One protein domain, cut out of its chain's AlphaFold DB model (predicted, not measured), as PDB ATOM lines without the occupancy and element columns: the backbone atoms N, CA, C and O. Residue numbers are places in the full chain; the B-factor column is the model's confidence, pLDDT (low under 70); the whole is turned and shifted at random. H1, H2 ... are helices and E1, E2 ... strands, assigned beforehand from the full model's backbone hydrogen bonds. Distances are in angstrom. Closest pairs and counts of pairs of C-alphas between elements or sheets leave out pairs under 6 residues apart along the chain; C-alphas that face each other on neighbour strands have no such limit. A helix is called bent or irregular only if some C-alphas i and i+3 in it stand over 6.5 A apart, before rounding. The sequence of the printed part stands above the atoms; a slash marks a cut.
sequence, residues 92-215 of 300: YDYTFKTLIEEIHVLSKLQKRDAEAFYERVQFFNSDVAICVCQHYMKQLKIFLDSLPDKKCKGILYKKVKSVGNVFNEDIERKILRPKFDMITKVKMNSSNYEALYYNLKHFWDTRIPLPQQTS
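This is residues 92 to 215 of the 300 residues of an uncharacterized protein of Roseburia sp. OM02-15 (UniProt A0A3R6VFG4). The model is a long rod in which two long helices, H3 and H4, run side by side, with H1 and H5 packed together over the half of that pair away from a small sheet. The sheet, a meander of E1, E2 and E3 in which each strand is the antiparallel neighbour of the one before, makes one end of the rod, and the short H2 makes the other. H1, H3, H4 and H5 form a bundle of four helices, up and down, each running against the one before it. The printed part has 124 residues, in the order H1 H2 H3 E1 E2 E3 H4 H5, and is mostly helix. It is only just loose, close to compact, with a radius of gyration of the C-alphas of 16.9 A and spans of 61 by 27 by 18 A.

In the sheet, E2, residues 155 to 160, is the inner strand between the edge strands E1, residues 150 to 152, and E3, residues 164 to 167. E1 and E2 form a hairpin, with N 150 and O 157 at 2.8 A, within hydrogen-bond range. E2 and E3 form another, with N 158 and O 166 at 2.8 A. The pairing is staggered: E2 pairs with E1 over residues 155 to 157 and with E3 over residues 157 to 160. H4, residues 168 to 188, only grazes the sheet with its residues 168 to 175. H3, residues 126 to 146, only grazes it with its residues 143 to 146. H3 and H4 touch, closest at the C-alphas of Ile 130 and Lys 187, 6.4 A, at a shallow tilt of 7 degrees, opposite ways. H5, residues 193 to 205, forms a helical hairpin with H4, touching its residues 179 to 186 alone; the C-alphas of Val 186 and Asn 199 are closest, 5.7 A. H1, residues 92 to 109, touches H5, closest at the C-alphas of Ser 107 and Tyr 193, 4.4 A, but is apart from H4. H2, residues 114 to 120, touches residues 106 to 109 of H1 alone, closest at the C-alphas of Leu 109 and Phe 117, 5.3 A. Every O i to N i+4 pair is within hydrogen-bond range in H2, H3 and H5, against 13 of 14 in H1 and 12 of 17 in H4.

E2 is 15.9 A long. H3 measures 30.3 A from C-alpha 126 at (127.051, 118.768, 137.054). H4 measures 30.1 A and is irregular, with C-alphas 169 and 172 7.0 A apart. H1 measures 26.6 A from C-alpha 92 at (121.178, 133.070, 147.616), and H5 17.9 A to C-alpha 205 at (135.251, 132.198, 146.402).

The C-alphas of Glu 115 and Lys 153 are the two farthest apart, 61.9 A. The printed part has no cut, and the links between its named elements are tight. Mean pLDDT of the printed part is 93.6, and no printed residue is under 70.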
ATOM      1  N   TYR A  92     120.567 133.550 148.858       90.81
ATOM      2  CA  TYR A  92     121.178 133.070 147.616       90.81
ATOM      3  C   TYR A  92     122.513 132.356 147.885       90.81
ATOM      4  O   TYR A  92     122.823 131.351 147.249       90.81
ATOM      5  N   ASP A  93     123.251 132.813 148.899       90.62
ATOM      6  CA  ASP A  93     124.505 132.206 149.327       90.62
ATOM      7  C   ASP A  93     124.348 130.754 149.819       90.62
ATOM      8  O   ASP A  93     125.221 129.915 149.587       90.62
ATOM      9  N   TYR A  94     123.226 130.439 150.471       91.69
ATOM     10  CA  TYR A  94     122.915 129.081 150.915       91.69
ATOM     11  C   TYR A  94     122.857 128.093 149.737       91.69
ATOM     12  O   TYR A  94     123.395 126.993 149.835       91.69
ATOM     13  N   THR A  95     122.306 128.525 148.595       92.19
ATOM     14  CA  THR A  95     122.226 127.753 147.339       92.19
ATOM     15  C   THR A  95     123.574 127.130 146.967       92.19
ATOM     16  O   THR A  95     123.684 125.928 146.721       92.19
ATOM     17  N   PHE A  96     124.625 127.948 146.963       92.44
ATOM     18  CA  PHE A  96     125.968 127.516 146.592       92.44
ATOM     19  C   PHE A  96     126.648 126.703 147.681       92.44
ATOM     20  O   PHE A  96     127.347 125.755 147.342       92.44
ATOM     21  N   LYS A  97     126.448 127.030 148.964       92.50
ATOM     22  CA  LYS A  97     126.995 126.218 150.063       92.50
ATOM     23  C   LYS A  97     126.505 124.776 149.960       92.50
ATOM     24  O   LYS A  97     127.325 123.866 149.888       92.50
ATOM     25  N   THR A  98     125.190 124.589 149.831       92.94
ATOM     26  CA  THR A  98     124.593 123.261 149.643       92.94
ATOM     27  C   THR A  98     125.124 122.583 148.383       92.94
ATOM     28  O   THR A  98     125.541 121.432 148.439       92.94
ATOM     29  N   LEU A  99     125.167 123.292 147.250       95.62
ATOM     30  CA  LEU A  99     125.667 122.721 145.999       95.62
ATOM     31  C   LEU A  99     127.139 122.279 146.111       95.62
ATOM     32  O   LEU A  99     127.478 121.176 145.697       95.62
ATOM     33  N   ILE A 100     128.015 123.114 146.673       94.94
ATOM     34  CA  ILE A 100     129.447 122.819 146.821       94.94
ATOM     35  C   ILE A 100     129.661 121.619 147.738       94.94
ATOM     36  O   ILE A 100     130.486 120.764 147.425       94.94
ATOM     37  N   GLU A 101     128.925 121.536 148.846       93.19
ATOM     38  CA  GLU A 101     128.987 120.392 149.757       93.19
ATOM     39  C   GLU A 101     128.550 119.094 149.066       93.19
ATOM     40  O   GLU A 101     129.243 118.082 149.168       93.19
ATOM     41  N   GLU A 102     127.457 119.123 148.301       94.00
ATOM     42  CA  GLU A 102     126.973 117.961 147.550       94.00
ATOM     43  C   GLU A 102     127.984 117.499 146.489       94.00
ATOM     44  O   GLU A 102     128.350 116.320 146.454       94.00
ATOM     45  N   ILE A 103     128.514 118.426 145.683       95.62
ATOM     46  CA  ILE A 103     129.535 118.127 144.667       95.62
ATOM     47  C   ILE A 103     130.838 117.639 145.320       95.62
ATOM     48  O   ILE A 103     131.478 116.716 144.810       95.62
ATOM     49  N   HIS A 104     131.221 118.192 146.476       94.25
ATOM     50  CA  HIS A 104     132.380 117.715 147.227       94.25
ATOM     51  C   HIS A 104     132.201 116.259 147.650       94.25
ATOM     52  O   HIS A 104     133.120 115.460 147.461       94.25
ATOM     53  N   VAL A 105     131.036 115.882 148.182       91.31
ATOM     54  CA  VAL A 105     130.821 114.482 148.558       91.31
ATOM     55  C   VAL A 105     130.815 113.580 147.325       91.31
ATOM     56  O   VAL A 105     131.484 112.547 147.343       91.31
ATOM     57  N   LEU A 106     130.160 113.981 146.233       93.38
ATOM     58  CA  LEU A 106     130.189 113.226 144.977       93.38
ATOM     59  C   LEU A 106     131.617 113.011 144.458       93.38
ATOM     60  O   LEU A 106     131.935 111.907 144.027       93.38
ATOM     61  N   SER A 107     132.515 113.994 144.606       92.69
ATOM     62  CA  SER A 107     133.934 113.833 144.244       92.69
ATOM     63  C   SER A 107     134.644 112.719 145.015       92.69
ATOM     64  O   SER A 107     135.566 112.089 144.497       92.69
ATOM     65  N   LYS A 108     134.230 112.465 146.263       89.81
ATOM     66  CA  LYS A 108     134.796 111.397 147.094       89.81
ATOM     67  C   LYS A 108     134.147 110.053 146.792       89.81
ATOM     68  O   LYS A 108     134.853 109.048 146.797       89.81
ATOM     69  N   LEU A 109     132.842 110.042 146.520       88.38
ATOM     70  CA  LEU A 109     132.089 108.824 146.219       88.38
ATOM     71  C   LEU A 109     132.427 108.263 144.836       88.38
ATOM     72  O   LEU A 109     132.601 107.058 144.727       88.38
ATOM     73  N   GLN A 110     132.647 109.111 143.824       91.31
ATOM     74  CA  GLN A 110     132.901 108.684 142.438       91.31
ATOM     75  C   GLN A 110     134.006 107.617 142.310       91.31
ATOM     76  O   GLN A 110     133.939 106.763 141.435       91.31
ATOM     77  N   LYS A 111     135.022 107.661 143.184       83.62
ATOM     78  CA  LYS A 111     136.153 106.713 143.198       83.62
ATOM     79  C   LYS A 111     136.016 105.580 144.220       83.62
ATOM     80  O   LYS A 111     136.799 104.639 144.168       83.62
ATOM     81  N   ARG A 112     135.125 105.711 145.208       85.56
ATOM     82  CA  ARG A 112     135.092 104.857 146.413       85.56
ATOM     83  C   ARG A 112     133.837 104.004 146.526       85.56
ATOM     84  O   ARG A 112     133.914 102.930 147.100       85.56
ATOM     85  N   ASP A 113     132.710 104.513 146.039       86.38
ATOM     86  CA  ASP A 113     131.392 103.915 146.219       86.38
ATOM     87  C   ASP A 113     130.482 104.354 145.064       86.38
ATOM     88  O   ASP A 113     129.929 105.460 145.053       86.38
ATOM     89  N   ALA A 114     130.389 103.487 144.056       87.69
ATOM     90  CA  ALA A 114     129.602 103.749 142.861       87.69
ATOM     91  C   ALA A 114     128.101 103.807 143.175       87.69
ATOM     92  O   ALA A 114     127.401 104.658 142.634       87.69
ATOM     93  N   GLU A 115     127.604 102.957 144.074       87.12
ATOM     94  CA  GLU A 115     126.182 102.883 144.413       87.12
ATOM     95  C   GLU A 115     125.716 104.157 145.129       87.12
ATOM     96  O   GLU A 115     124.778 104.827 144.682       87.12
ATOM     97  N   ALA A 116     126.438 104.578 146.173       86.44
ATOM     98  CA  ALA A 116     126.134 105.821 146.876       86.44
ATOM     99  C   ALA A 116     126.311 107.054 145.975       86.44
ATOM    100  O   ALA A 116     125.596 108.052 146.137       86.44
ATOM    101  N   PHE A 117     127.248 107.003 145.022       88.69
ATOM    102  CA  PHE A 117     127.391 108.036 144.001       88.69
ATOM    103  C   PHE A 117     126.145 108.110 143.109       88.69
ATOM    104  O   PHE A 117     125.576 109.195 142.969       88.69
ATOM    105  N   TYR A 118     125.689 106.980 142.555       90.88
ATOM    106  CA  TYR A 118     124.526 106.927 141.665       90.88
ATOM    107  C   TYR A 118     123.238 107.382 142.343       90.88
ATOM    108  O   TYR A 118     122.439 108.074 141.714       90.88
ATOM    109  N   GLU A 119     123.042 107.060 143.619       89.69
ATOM    110  CA  GLU A 119     121.897 107.560 144.381       89.69
ATOM    111  C   GLU A 119     121.956 109.084 144.550       89.69
ATOM    112  O   GLU A 119     120.959 109.790 144.386       89.69
ATOM    113  N   ARG A 120     123.130 109.618 144.896       90.00
ATOM    114  CA  ARG A 120     123.283 111.035 145.245       90.00
ATOM    115  C   ARG A 120     123.279 111.953 144.023       90.00
ATOM    116  O   ARG A 120     122.756 113.065 144.107       90.00
ATOM    117  N   VAL A 121     123.826 111.492 142.901       94.62
ATOM    118  CA  VAL A 121     123.957 112.285 141.670       94.62
ATOM    119  C   VAL A 121     122.611 112.543 140.975       94.62
ATOM    120  O   VAL A 121     122.530 113.396 140.096       94.62
ATOM    121  N   GLN A 122     121.525 111.875 141.385       94.19
ATOM    122  CA  GLN A 122     120.190 112.091 140.806       94.19
ATOM    123  C   GLN A 122     119.673 113.525 140.984       94.19
ATOM    124  O   GLN A 122     118.930 114.025 140.138       94.19
ATOM    125  N   PHE A 123     120.065 114.185 142.078       95.06
ATOM    126  CA  PHE A 123     119.550 115.503 142.445       95.06
ATOM    127  C   PHE A 123     120.569 116.605 142.164       95.06
ATOM    128  O   PHE A 123     120.310 117.495 141.362       95.06
ATOM    129  N   PHE A 124     121.744 116.541 142.793       94.56
ATOM    130  CA  PHE A 124     122.797 117.545 142.636       94.56
ATOM    131  C   PHE A 124     123.897 117.019 141.718       94.56
ATOM    132  O   PHE A 124     124.871 116.434 142.176       94.56
ATOM    133  N   ASN A 125     123.740 117.236 140.415       95.38
ATOM    134  CA  ASN A 125     124.714 116.848 139.394       95.38
ATOM    135  C   ASN A 125     125.417 118.060 138.764       95.38
ATOM    136  O   ASN A 125     125.172 119.221 139.109       95.38
ATOM    137  N   SER A 126     126.322 117.771 137.832       96.56
ATOM    138  CA  SER A 126     127.051 118.768 137.054       96.56
ATOM    139  C   SER A 126     126.136 119.726 136.287       96.56
ATOM    140  O   SER A 126     126.422 120.923 136.276       96.56
ATOM    141  N   ASP A 127     125.019 119.255 135.729       96.44
ATOM    142  CA  ASP A 127     124.062 120.114 135.021       96.44
ATOM    143  C   ASP A 127     123.434 121.137 135.966       96.44
ATOM    144  O   ASP A 127     123.430 122.335 135.676       96.44
ATOM    145  N   VAL A 128     123.000 120.701 137.154       97.12
ATOM    146  CA  VAL A 128     122.492 121.608 138.193       97.12
ATOM    147  C   VAL A 128     123.561 122.624 138.591       97.12
ATOM    148  O   VAL A 128     123.254 123.815 138.706       97.12
ATOM    149  N   ALA A 129     124.821 122.203 138.740       97.38
ATOM    150  CA  ALA A 129     125.913 123.118 139.059       97.38
ATOM    151  C   ALA A 129     126.118 124.184 137.971       97.38
ATOM    152  O   ALA A 129     126.226 125.375 138.277       97.38
ATOM    153  N   ILE A 130     126.100 123.783 136.697       97.31
ATOM    154  CA  ILE A 130     126.205 124.696 135.553       97.31
ATOM    155  C   ILE A 130     125.017 125.666 135.533       97.31
ATOM    156  O   ILE A 130     125.223 126.879 135.431       97.31
ATOM    157  N   CYS A 131     123.788 125.163 135.690       97.38
ATOM    158  CA  CYS A 131     122.580 125.985 135.724       97.38
ATOM    159  C   CYS A 131     122.617 127.012 136.862       97.38
ATOM    160  O   CYS A 131     122.231 128.163 136.658       97.38
ATOM    161  N   VAL A 132     123.107 126.642 138.047       97.56
ATOM    162  CA  VAL A 132     123.266 127.563 139.185       97.56
ATOM    163  C   VAL A 132     124.277 128.668 138.881       97.56
ATOM    164  O   VAL A 132     123.989 129.840 139.140       97.56
ATOM    165  N   CYS A 133     125.425 128.338 138.288       97.12
ATOM    166  CA  CYS A 133     126.419 129.343 137.914       97.12
ATOM    167  C   CYS A 133     125.906 130.290 136.817       97.12
ATOM    168  O   CYS A 133     126.088 131.507 136.906       97.12
ATOM    169  N   GLN A 134     125.218 129.760 135.803       97.25
ATOM    170  CA  GLN A 134     124.594 130.563 134.747       97.25
ATOM    171  C   GLN A 134     123.478 131.455 135.294       97.25
ATOM    172  O   GLN A 134     123.381 132.626 134.927       97.25
ATOM    173  N   HIS A 135     122.654 130.926 136.199       97.69
ATOM    174  CA  HIS A 135     121.624 131.700 136.877       97.69
ATOM    175  C   HIS A 135     122.241 132.835 137.699       97.69
ATOM    176  O   HIS A 135     121.807 133.978 137.578       97.69
ATOM    177  N   TYR A 136     123.308 132.558 138.458       96.81
ATOM    178  CA  TYR A 136     124.050 133.595 139.174       96.81
ATOM    179  C   TYR A 136     124.545 134.689 138.226       96.81
ATOM    180  O   TYR A 136     124.410 135.860 138.552       96.81
ATOM    181  N   MET A 137     125.063 134.344 137.041       96.50
ATOM    182  CA  MET A 137     125.498 135.354 136.069       96.50
ATOM    183  C   MET A 137     124.355 136.249 135.597       96.50
ATOM    184  O   MET A 137     124.551 137.455 135.473       96.50
ATOM    185  N   LYS A 138     123.160 135.689 135.369       96.69
ATOM    186  CA  LYS A 138     121.969 136.483 135.027       96.69
ATOM    187  C   LYS A 138     121.612 137.449 136.159       96.69
ATOM    188  O   LYS A 138     121.462 138.641 135.914       96.69
ATOM    189  N   GLN A 139     121.560 136.951 137.395       96.38
ATOM    190  CA  GLN A 139     121.257 137.774 138.570       96.38
ATOM    191  C   GLN A 139     122.337 138.828 138.845       96.38
ATOM    192  O   GLN A 139     122.021 139.946 139.239       96.38
ATOM    193  N   LEU A 140     123.607 138.504 138.594       95.94
ATOM    194  CA  LEU A 140     124.718 139.437 138.735       95.94
ATOM    195  C   LEU A 140     124.608 140.591 137.740       95.94
ATOM    196  O   LEU A 140     124.836 141.726 138.138       95.94
ATOM    197  N   LYS A 141     124.248 140.324 136.479       95.94
ATOM    198  CA  LYS A 141     124.024 141.385 135.484       95.94
ATOM    199  C   LYS A 141     122.911 142.331 135.935       95.94
ATOM    200  O   LYS A 141     123.169 143.516 136.081       95.94
ATOM    201  N   ILE A 142     121.751 141.784 136.310       96.00
ATOM    202  CA  ILE A 142     120.618 142.567 136.840       96.00
ATOM    203  C   ILE A 142     121.046 143.409 138.050       96.00
ATOM    204  O   ILE A 142     120.743 144.598 138.135       96.00
ATOM    205  N   PHE A 143     121.789 142.808 138.982       95.50
ATOM    206  CA  PHE A 143     122.296 143.510 140.155       95.50
ATOM    207  C   PHE A 143     123.247 144.652 139.775       95.50
ATOM    208  O   PHE A 143     123.078 145.764 140.267       95.50
ATOM    209  N   LEU A 144     124.219 144.406 138.894       95.62
ATOM    210  CA  LEU A 144     125.156 145.432 138.437       95.62
ATOM    211  C   LEU A 144     124.429 146.568 137.712       95.62
ATOM    212  O   LEU A 144     124.737 147.730 137.965       95.62
ATOM    213  N   ASP A 145     123.435 146.260 136.885       94.56
ATOM    214  CA  ASP A 145     122.635 147.259 136.173       94.56
ATOM    215  C   ASP A 145     121.825 148.125 137.145       94.56
ATOM    216  O   ASP A 145     121.772 149.340 136.971       94.56
ATOM    217  N   SER A 146     121.322 147.537 138.237       95.00
ATOM    218  CA  SER A 146     120.589 148.257 139.290       95.00
ATOM    219  C   SER A 146     121.447 149.187 140.164       95.00
ATOM    220  O   SER A 146     120.903 150.020 140.888       95.00
ATOM    221  N   LEU A 147     122.782 149.060 140.136       95.38
ATOM    222  CA  LEU A 147     123.659 149.926 140.931       95.38
ATOM    223  C   LEU A 147     123.669 151.363 140.383       95.38
ATOM    224  O   LEU A 147     123.760 151.538 139.164       95.38
ATOM    225  N   PRO A 148     123.673 152.384 141.262       95.19
ATOM    226  CA  PRO A 148     123.670 153.777 140.842       95.19
ATOM    227  C   PRO A 148     124.982 154.151 140.151       95.19
ATOM    228  O   PRO A 148     126.073 153.834 140.644       95.19
ATOM    229  N   ASP A 149     124.859 154.882 139.047       95.94
ATOM    230  CA  ASP A 149     126.001 155.457 138.352       95.94
ATOM    231  C   ASP A 149     126.615 156.600 139.163       95.94
ATOM    232  O   ASP A 149     125.937 157.448 139.748       95.94
ATOM    233  N   LYS A 150     127.943 156.625 139.182       94.31
ATOM    234  CA  LYS A 150     128.753 157.693 139.759       94.31
ATOM    235  C   LYS A 150     129.663 158.265 138.690       94.31
ATOM    236  O   LYS A 150     129.968 157.605 137.703       94.31
ATOM    237  N   LYS A 151     130.128 159.495 138.896       94.62
ATOM    238  CA  LYS A 151     130.948 160.211 137.917       94.62
ATOM    239  C   LYS A 151     132.341 160.487 138.467       94.62
ATOM    240  O   LYS A 151     132.486 160.957 139.592       94.62
ATOM    241  N   CYS A 152     133.364 160.208 137.667       90.69
ATOM    242  CA  CYS A 152     134.744 160.614 137.920       90.69
ATOM    243  C   CYS A 152     135.298 161.247 136.641       90.69
ATOM    244  O   CYS A 152     135.348 160.588 135.607       90.69
ATOM    245  N   LYS A 153     135.677 162.533 136.691       90.75
ATOM    246  CA  LYS A 153     136.244 163.277 135.545       90.75
ATOM    247  C   LYS A 153     135.447 163.144 134.232       90.75
ATOM    248  O   LYS A 153     136.030 163.023 133.164       90.75
ATOM    249  N   GLY A 154     134.115 163.128 134.298       90.19
ATOM    250  CA  GLY A 154     133.281 162.951 133.099       90.19
ATOM    251  C   GLY A 154     132.802 161.521 132.851       90.19
ATOM    252  O   GLY A 154     131.731 161.357 132.280       90.19
ATOM    253  N   ILE A 155     133.525 160.513 133.342       93.12
ATOM    254  CA  ILE A 155     133.308 159.095 133.024       93.12
ATOM    255  C   ILE A 155     132.434 158.430 134.094       93.12
ATOM    256  O   ILE A 155     132.622 158.662 135.296       93.12
ATOM    257  N   LEU A 156     131.484 157.603 133.654       95.94
ATOM    258  CA  LEU A 156     130.573 156.866 134.530       95.94
ATOM    259  C   LEU A 156     131.220 155.591 135.089       95.94
ATOM    260  O   LEU A 156     131.898 154.842 134.381       95.94
ATOM    261  N   TYR A 157     130.996 155.341 136.375       96.56
ATOM    262  CA  TYR A 157     131.457 154.152 137.079       96.56
ATOM    263  C   TYR A 157     130.440 153.687 138.121       96.56
ATOM    264  O   TYR A 157     129.685 154.483 138.678       96.56
ATOM    265  N   LYS A 158     130.498 152.402 138.468       96.50
ATOM    266  CA  LYS A 158     129.708 151.790 139.542       96.50
ATOM    267  C   LYS A 158     130.614 151.364 140.695       96.50
ATOM    268  O   LYS A 158     131.748 150.923 140.499       96.50
ATOM    269  N   LYS A 159     130.115 151.490 141.930       95.56
ATOM    270  CA  LYS A 159     130.789 150.961 143.130       95.56
ATOM    271  C   LYS A 159     130.282 149.547 143.393       95.56
ATOM    272  O   LYS A 159     129.173 149.368 143.889       95.56
ATOM    273  N   VAL A 160     131.104 148.553 143.083       94.31
ATOM    274  CA  VAL A 160     130.764 147.134 143.202       94.31
ATOM    275  C   VAL A 160     131.374 146.566 144.479       94.31
ATOM    276  O   VAL A 160     132.573 146.701 144.736       94.31
ATOM    277  N   LYS A 161     130.553 145.910 145.304       87.56
ATOM    278  CA  LYS A 161     131.025 145.247 146.528       87.56
ATOM    279  C   LYS A 161     132.089 144.195 146.180       87.56
ATOM    280  O   LYS A 161     131.963 143.502 145.176       87.56
ATOM    281  N   SER A 162     133.132 144.097 147.003       85.94
ATOM    282  CA  SER A 162     134.289 143.198 146.825       85.94
ATOM    283  C   SER A 162     135.246 143.525 145.668       85.94
ATOM    284  O   SER A 162     136.342 142.978 145.651       85.94
ATOM    285  N   VAL A 163     134.883 144.416 144.736       91.19
ATOM    286  CA  VAL A 163     135.743 144.812 143.598       91.19
ATOM    287  C   VAL A 163     136.201 146.270 143.703       91.19
ATOM    288  O   VAL A 163     137.325 146.592 143.334       91.19
ATOM    289  N   GLY A 164     135.360 147.159 144.236       92.75
ATOM    290  CA  GLY A 164     135.640 148.591 144.333       92.75
ATOM    291  C   GLY A 164     134.969 149.398 143.221       92.75
ATOM    292  O   GLY A 164     133.861 149.081 142.792       92.75
ATOM    293  N   ASN A 165     135.610 150.486 142.794       95.25
ATOM    294  CA  ASN A 165     135.086 151.364 141.746       95.25
ATOM    295  C   ASN A 165     135.455 150.808 140.367       95.25
ATOM    296  O   ASN A 165     136.634 150.603 140.082       95.25
ATOM    297  N   VAL A 166     134.460 150.582 139.510       95.31
ATOM    298  CA  VAL A 166     134.644 150.005 138.171       95.31
ATOM    299  C   VAL A 166     133.920 150.872 137.153       95.31
ATOM    300  O   VAL A 166     132.723 151.111 137.298       95.31
ATOM    301  N   PHE A 167     134.640 151.358 136.140       96.25
ATOM    302  CA  PHE A 167     134.042 152.111 135.035       96.25
ATOM    303  C   PHE A 167     133.038 151.252 134.274       96.25
ATOM    304  O   PHE A 167     133.253 150.049 134.127       96.25
ATOM    305  N   ASN A 168     131.967 151.861 133.768       93.88
ATOM    306  CA  ASN A 168     130.891 151.109 133.115       93.88
ATOM    307  C   ASN A 168     131.406 150.319 131.897       93.88
ATOM    308  O   ASN A 168     131.083 149.143 131.750       93.88
ATOM    309  N   GLU A 169     132.304 150.916 131.112       94.06
ATOM    310  CA  GLU A 169     132.983 150.278 129.970       94.06
ATOM    311  C   GLU A 169     133.850 149.069 130.370       94.06
ATOM    312  O   GLU A 169     134.077 148.152 129.582       94.06
ATOM    313  N   ASP A 170     134.317 149.036 131.619       95.50
ATOM    314  CA  ASP A 170     135.189 147.990 132.143       95.50
ATOM    315  C   ASP A 170     134.433 146.815 132.772       95.50
ATOM    316  O   ASP A 170     135.055 145.784 133.042       95.50
ATOM    317  N   ILE A 171     133.125 146.937 133.029       95.38
ATOM    318  CA  ILE A 171     132.344 145.917 133.750       95.38
ATOM    319  C   ILE A 171     132.397 144.571 133.024       95.38
ATOM    320  O   ILE A 171     132.672 143.542 133.651       95.38
ATOM    321  N   GLU A 172     132.191 144.574 131.706       95.00
ATOM    322  CA  GLU A 172     132.214 143.352 130.900       95.00
ATOM    323  C   GLU A 172     133.577 142.657 131.010       95.00
ATOM    324  O   GLU A 172     133.669 141.479 131.353       95.00
ATOM    325  N   ARG A 173     134.658 143.416 130.808       95.94
ATOM    326  CA  ARG A 173     136.028 142.897 130.797       95.94
ATOM    327  C   ARG A 173     136.524 142.469 132.179       95.94
ATOM    328  O   ARG A 173     137.191 141.442 132.278       95.94
ATOM    329  N   LYS A 174     136.258 143.253 133.229       94.50
ATOM    330  CA  LYS A 174     136.832 143.051 134.573       94.50
ATOM    331  C   LYS A 174     135.986 142.154 135.473       94.50
ATOM    332  O   LYS A 174     136.538 141.544 136.384       94.50
ATOM    333  N   ILE A 175     134.672 142.079 135.252       95.25
ATOM    334  CA  ILE A 175     133.759 141.331 136.130       95.25
ATOM    335  C   ILE A 175     133.114 140.160 135.393       95.25
ATOM    336  O   ILE A 175     133.185 139.029 135.875       95.25
ATOM    337  N   LEU A 176     132.460 140.414 134.258       95.62
ATOM    338  CA  LEU A 176     131.583 139.421 133.634       95.62
ATOM    339  C   LEU A 176     132.365 138.347 132.872       95.62
ATOM    340  O   LEU A 176     132.140 137.157 133.103       95.62
ATOM    341  N   ARG A 177     133.329 138.742 132.035       95.44
ATOM    342  CA  ARG A 177     134.138 137.818 131.229       95.44
ATOM    343  C   ARG A 177     134.948 136.819 132.071       95.44
ATOM    344  O   ARG A 177     134.800 135.625 131.820       95.44
ATOM    345  N   PRO A 178     135.681 137.219 133.134       95.19
ATOM    346  CA  PRO A 178     136.398 136.258 133.976       95.19
ATOM    347  C   PRO A 178     135.473 135.210 134.609       95.19
ATOM    348  O   PRO A 178     135.833 134.040 134.733       95.19
ATOM    349  N   LYS A 179     134.253 135.610 134.987       95.00
ATOM    350  CA  LYS A 179     133.256 134.694 135.553       95.00
ATOM    351  C   LYS A 179     132.673 133.763 134.498       95.00
ATOM    352  O   LYS A 179     132.463 132.589 134.791       95.00
ATOM    353  N   PHE A 180     132.447 134.248 133.281       95.12
ATOM    354  CA  PHE A 180     132.033 133.408 132.160       95.12
ATOM    355  C   PHE A 180     133.087 132.335 131.841       95.12
ATOM    356  O   PHE A 180     132.745 131.159 131.703       95.12
ATOM    357  N   ASP A 181     134.369 132.702 131.838       95.12
ATOM    358  CA  ASP A 181     135.474 131.761 131.624       95.12
ATOM    359  C   ASP A 181     135.518 130.677 132.716       95.12
ATOM    360  O   ASP A 181     135.729 129.496 132.427       95.12
ATOM    361  N   MET A 182     135.243 131.037 133.974       95.06
ATOM    362  CA  MET A 182     135.111 130.063 135.066       95.06
ATOM    363  C   MET A 182     133.931 129.103 134.861       95.06
ATOM    364  O   MET A 182     134.071 127.909 135.120       95.06
ATOM    365  N   ILE A 183     132.788 129.579 134.360       95.62
ATOM    366  CA  ILE A 183     131.641 128.708 134.037       95.62
ATOM    367  C   ILE A 183     131.998 127.736 132.918       95.62
ATOM    368  O   ILE A 183     131.644 126.559 132.991       95.62
ATOM    369  N   THR A 184     132.740 128.196 131.912       95.56
ATOM    370  CA  THR A 184     133.254 127.326 130.851       95.56
ATOM    371  C   THR A 184     134.128 126.216 131.435       95.56
ATOM    372  O   THR A 184     133.925 125.049 131.105       95.56
ATOM    373  N   LYS A 185     135.013 126.531 132.393       94.19
ATOM    374  CA  LYS A 185     135.815 125.518 133.106       94.19
ATOM    375  C   LYS A 185     134.958 124.528 133.901       94.19
ATOM    376  O   LYS A 185     135.240 123.331 133.862       94.19
ATOM    377  N   VAL A 186     133.913 124.998 134.588       94.25
ATOM    378  CA  VAL A 186     132.938 124.131 135.280       94.25
ATOM    379  C   VAL A 186     132.283 123.168 134.284       94.25
ATOM    380  O   VAL A 186     132.246 121.966 134.534       94.25
ATOM    381  N   LYS A 187     131.846 123.669 133.123       94.81
ATOM    382  CA  LYS A 187     131.212 122.862 132.069       94.81
ATOM    383  C   LYS A 187     132.156 121.809 131.479       94.81
ATOM    384  O   LYS A 187     131.759 120.655 131.327       94.81
ATOM    385  N   MET A 188     133.402 122.186 131.186       93.25
ATOM    386  CA  MET A 188     134.419 121.281 130.628       93.25
ATOM    387  C   MET A 188     134.774 120.119 131.566       93.25
ATOM    388  O   MET A 188     135.192 119.067 131.098       93.25
ATOM    389  N   ASN A 189     134.593 120.289 132.878       91.06
ATOM    390  CA  ASN A 189     134.926 119.286 133.891       91.06
ATOM    391  C   ASN A 189     133.691 118.566 134.459       91.06
ATOM    392  O   ASN A 189     133.761 117.980 135.536       91.06
ATOM    393  N   SER A 190     132.562 118.594 133.749       90.00
ATOM    394  CA  SER A 190     131.277 118.045 134.212       90.00
ATOM    395  C   SER A 190     131.304 116.549 134.558       90.00
ATOM    396  O   SER A 190     130.549 116.125 135.432       90.00
ATOM    397  N   SER A 191     132.188 115.759 133.939       91.81
ATOM    398  CA  SER A 191     132.319 114.313 134.197       91.81
ATOM    399  C   SER A 191     133.290 113.959 135.334       91.81
ATOM    400  O   SER A 191     133.249 112.846 135.859       91.81
ATOM    401  N   ASN A 192     134.170 114.884 135.734       95.44
ATOM    402  CA  ASN A 192     135.152 114.676 136.800       95.44
ATOM    403  C   ASN A 192     134.738 115.485 138.033       95.44
ATOM    404  O   ASN A 192     135.005 116.685 138.108       95.44
ATOM    405  N   TYR A 193     134.112 114.834 139.018       95.31
ATOM    406  CA  TYR A 193     133.531 115.539 140.166       95.31
ATOM    407  C   TYR A 193     134.577 116.175 141.087       95.31
ATOM    408  O   TYR A 193     134.276 117.145 141.781       95.31
ATOM    409  N   GLU A 194     135.815 115.681 141.082       94.75
ATOM    410  CA  GLU A 194     136.918 116.307 141.814       94.75
ATOM    411  C   GLU A 194     137.326 117.635 141.171       94.75
ATOM    412  O   GLU A 194     137.363 118.663 141.850       94.75
ATOM    413  N   ALA A 195     137.535 117.650 139.853       96.44
ATOM    414  CA  ALA A 195     137.809 118.885 139.121       96.44
ATOM    415  C   ALA A 195     136.610 119.851 139.162       96.44
ATOM    416  O   ALA A 195     136.787 121.056 139.354       96.44
ATOM    417  N   LEU A 196     135.385 119.331 139.034       96.81
ATOM    418  CA  LEU A 196     134.149 120.103 139.153       96.81
ATOM    419  C   LEU A 196     134.053 120.806 140.510       96.81
ATOM    420  O   LEU A 196     133.773 122.002 140.547       96.81
ATOM    421  N   TYR A 197     134.332 120.093 141.608       96.31
ATOM    422  CA  TYR A 197     134.335 120.656 142.958       96.31
ATOM    423  C   TYR A 197     135.298 121.841 143.078       96.31
ATOM    424  O   TYR A 197     134.884 122.917 143.510       96.31
ATOM    425  N   TYR A 198     136.562 121.680 142.671       96.56
ATOM    426  CA  TYR A 198     137.549 122.759 142.788       96.56
ATOM    427  C   TYR A 198     137.201 123.968 141.915       96.56
ATOM    428  O   TYR A 198     137.303 125.104 142.379       96.56
ATOM    429  N   ASN A 199     136.725 123.743 140.687       96.25
ATOM    430  CA  ASN A 199     136.302 124.824 139.796       96.25
ATOM    431  C   ASN A 199     135.076 125.571 140.338       96.25
ATOM    432  O   ASN A 199     135.043 126.802 140.319       96.25
ATOM    433  N   LEU A 200     134.083 124.843 140.858       96.25
ATOM    434  CA  LEU A 200     132.889 125.433 141.458       96.25
ATOM    435  C   LEU A 200     133.228 126.214 142.734       96.25
ATOM    436  O   LEU A 200     132.717 127.315 142.941       96.25
ATOM    437  N   LYS A 201     134.118 125.675 143.572       95.88
ATOM    438  CA  LYS A 201     134.606 126.358 144.771       95.88
ATOM    439  C   LYS A 201     135.341 127.649 144.412       95.88
ATOM    440  O   LYS A 201     135.038 128.692 144.976       95.88
ATOM    441  N   HIS A 202     136.222 127.611 143.417       94.62
ATOM    442  CA  HIS A 202     136.920 128.805 142.946       94.62
ATOM    443  C   HIS A 202     135.959 129.871 142.386       94.62
ATOM    444  O   HIS A 202     136.095 131.062 142.678       94.62
ATOM    445  N   PHE A 203     134.939 129.452 141.630       94.75
ATOM    446  CA  PHE A 203     133.878 130.349 141.168       94.75
ATOM    447  C   PHE A 203     133.162 131.040 142.341       94.75
ATOM    448  O   PHE A 203     132.912 132.246 142.313       94.75
ATOM    449  N   TRP A 204     132.857 130.280 143.389       93.44
ATOM    450  CA  TRP A 204     132.180 130.766 144.586       93.44
ATOM    451  C   TRP A 204     133.032 131.705 145.449       93.44
ATOM    452  O   TRP A 204     132.526 132.718 145.948       93.44
ATOM    453  N   ASP A 205     134.317 131.399 145.604       93.06
ATOM    454  CA  ASP A 205     135.251 132.198 146.402       93.06
ATOM    455  C   ASP A 205     135.471 133.588 145.783       93.06
ATOM    456  O   ASP A 205     135.692 134.564 146.496       93.06
ATOM    457  N   THR A 206     135.321 133.708 144.460       92.06
ATOM    458  CA  THR A 206     135.433 134.984 143.732       92.06
ATOM    459  C   THR A 206     134.088 135.686 143.513       92.06
ATOM    460  O   THR A 206     134.009 136.663 142.755       92.06
ATOM    461  N   ARG A 207     132.993 135.204 144.116       92.00
ATOM    462  CA  ARG A 207     131.653 135.766 143.891       92.00
ATOM    463  C   ARG A 207     131.534 137.210 144.381       92.00
ATOM    464  O   ARG A 207     132.174 137.637 145.336       92.00
ATOM    465  N   ILE A 208     130.606 137.924 143.761       93.50
ATOM    466  CA  ILE A 208     130.082 139.187 144.269       93.50
ATOM    467  C   ILE A 208     128.783 138.840 145.008       93.50
ATOM    468  O   ILE A 208     127.902 138.231 144.398       93.50
ATOM    469  N   PRO A 209     128.655 139.163 146.308       91.88
ATOM    470  CA  PRO A 209     127.440 138.869 147.060       91.88
ATOM    471  C   PRO A 209     126.223 139.554 146.434       91.88
ATOM    472  O   PRO A 209     126.245 140.765 146.211       91.88
ATOM    473  N   LEU A 210     125.172 138.777 146.178       92.94
ATOM    474  CA  LEU A 210     123.896 139.276 145.668       92.94
ATOM    475  C   LEU A 210     122.962 139.669 146.829       92.94
ATOM    476  O   LEU A 210     123.168 139.208 147.958       92.94
ATOM    477  N   PRO A 211     121.946 140.516 146.584       90.62
ATOM    478  CA  PRO A 211     120.925 140.836 147.578       90.62
ATOM    479  C   PRO A 211     120.259 139.591 148.179       90.62
ATOM    480  O   PRO A 211     120.102 138.561 147.526       90.62
ATOM    481  N   GLN A 212     119.811 139.692 149.431       85.81
ATOM    482  CA  GLN A 212     119.204 138.558 150.137       85.81
ATOM    483  C   GLN A 212     117.958 138.011 149.423       85.81
ATOM    484  O   GLN A 212     117.766 136.799 149.392       85.81
ATOM    485  N   GLN A 213     117.152 138.895 148.828       86.25
ATOM    486  CA  GLN A 213     115.909 138.536 148.136       86.25
ATOM    487  C   GLN A 213     116.103 138.097 146.676       86.25
ATOM    488  O   GLN A 213     115.130 137.942 145.942       86.25
ATOM    489  N   THR A 214     117.342 137.893 146.219       91.88
ATOM    490  CA  THR A 214     117.583 137.361 144.876       91.88
ATOM    491  C   THR A 214     116.927 135.988 144.721       91.88
ATOM    492  O   THR A 214     117.140 135.082 145.533       91.88
ATOM    493  N   SER A 215     116.140 135.828 143.654       92.50
ATOM    494  CA  SER A 215     115.482 134.562 143.340       92.50
ATOM    495  C   SER A 215     116.511 133.448 143.143       92.50
ATOM    496  O   SER A 215     117.642 133.675 142.718       92.50
TER     497      SER A 215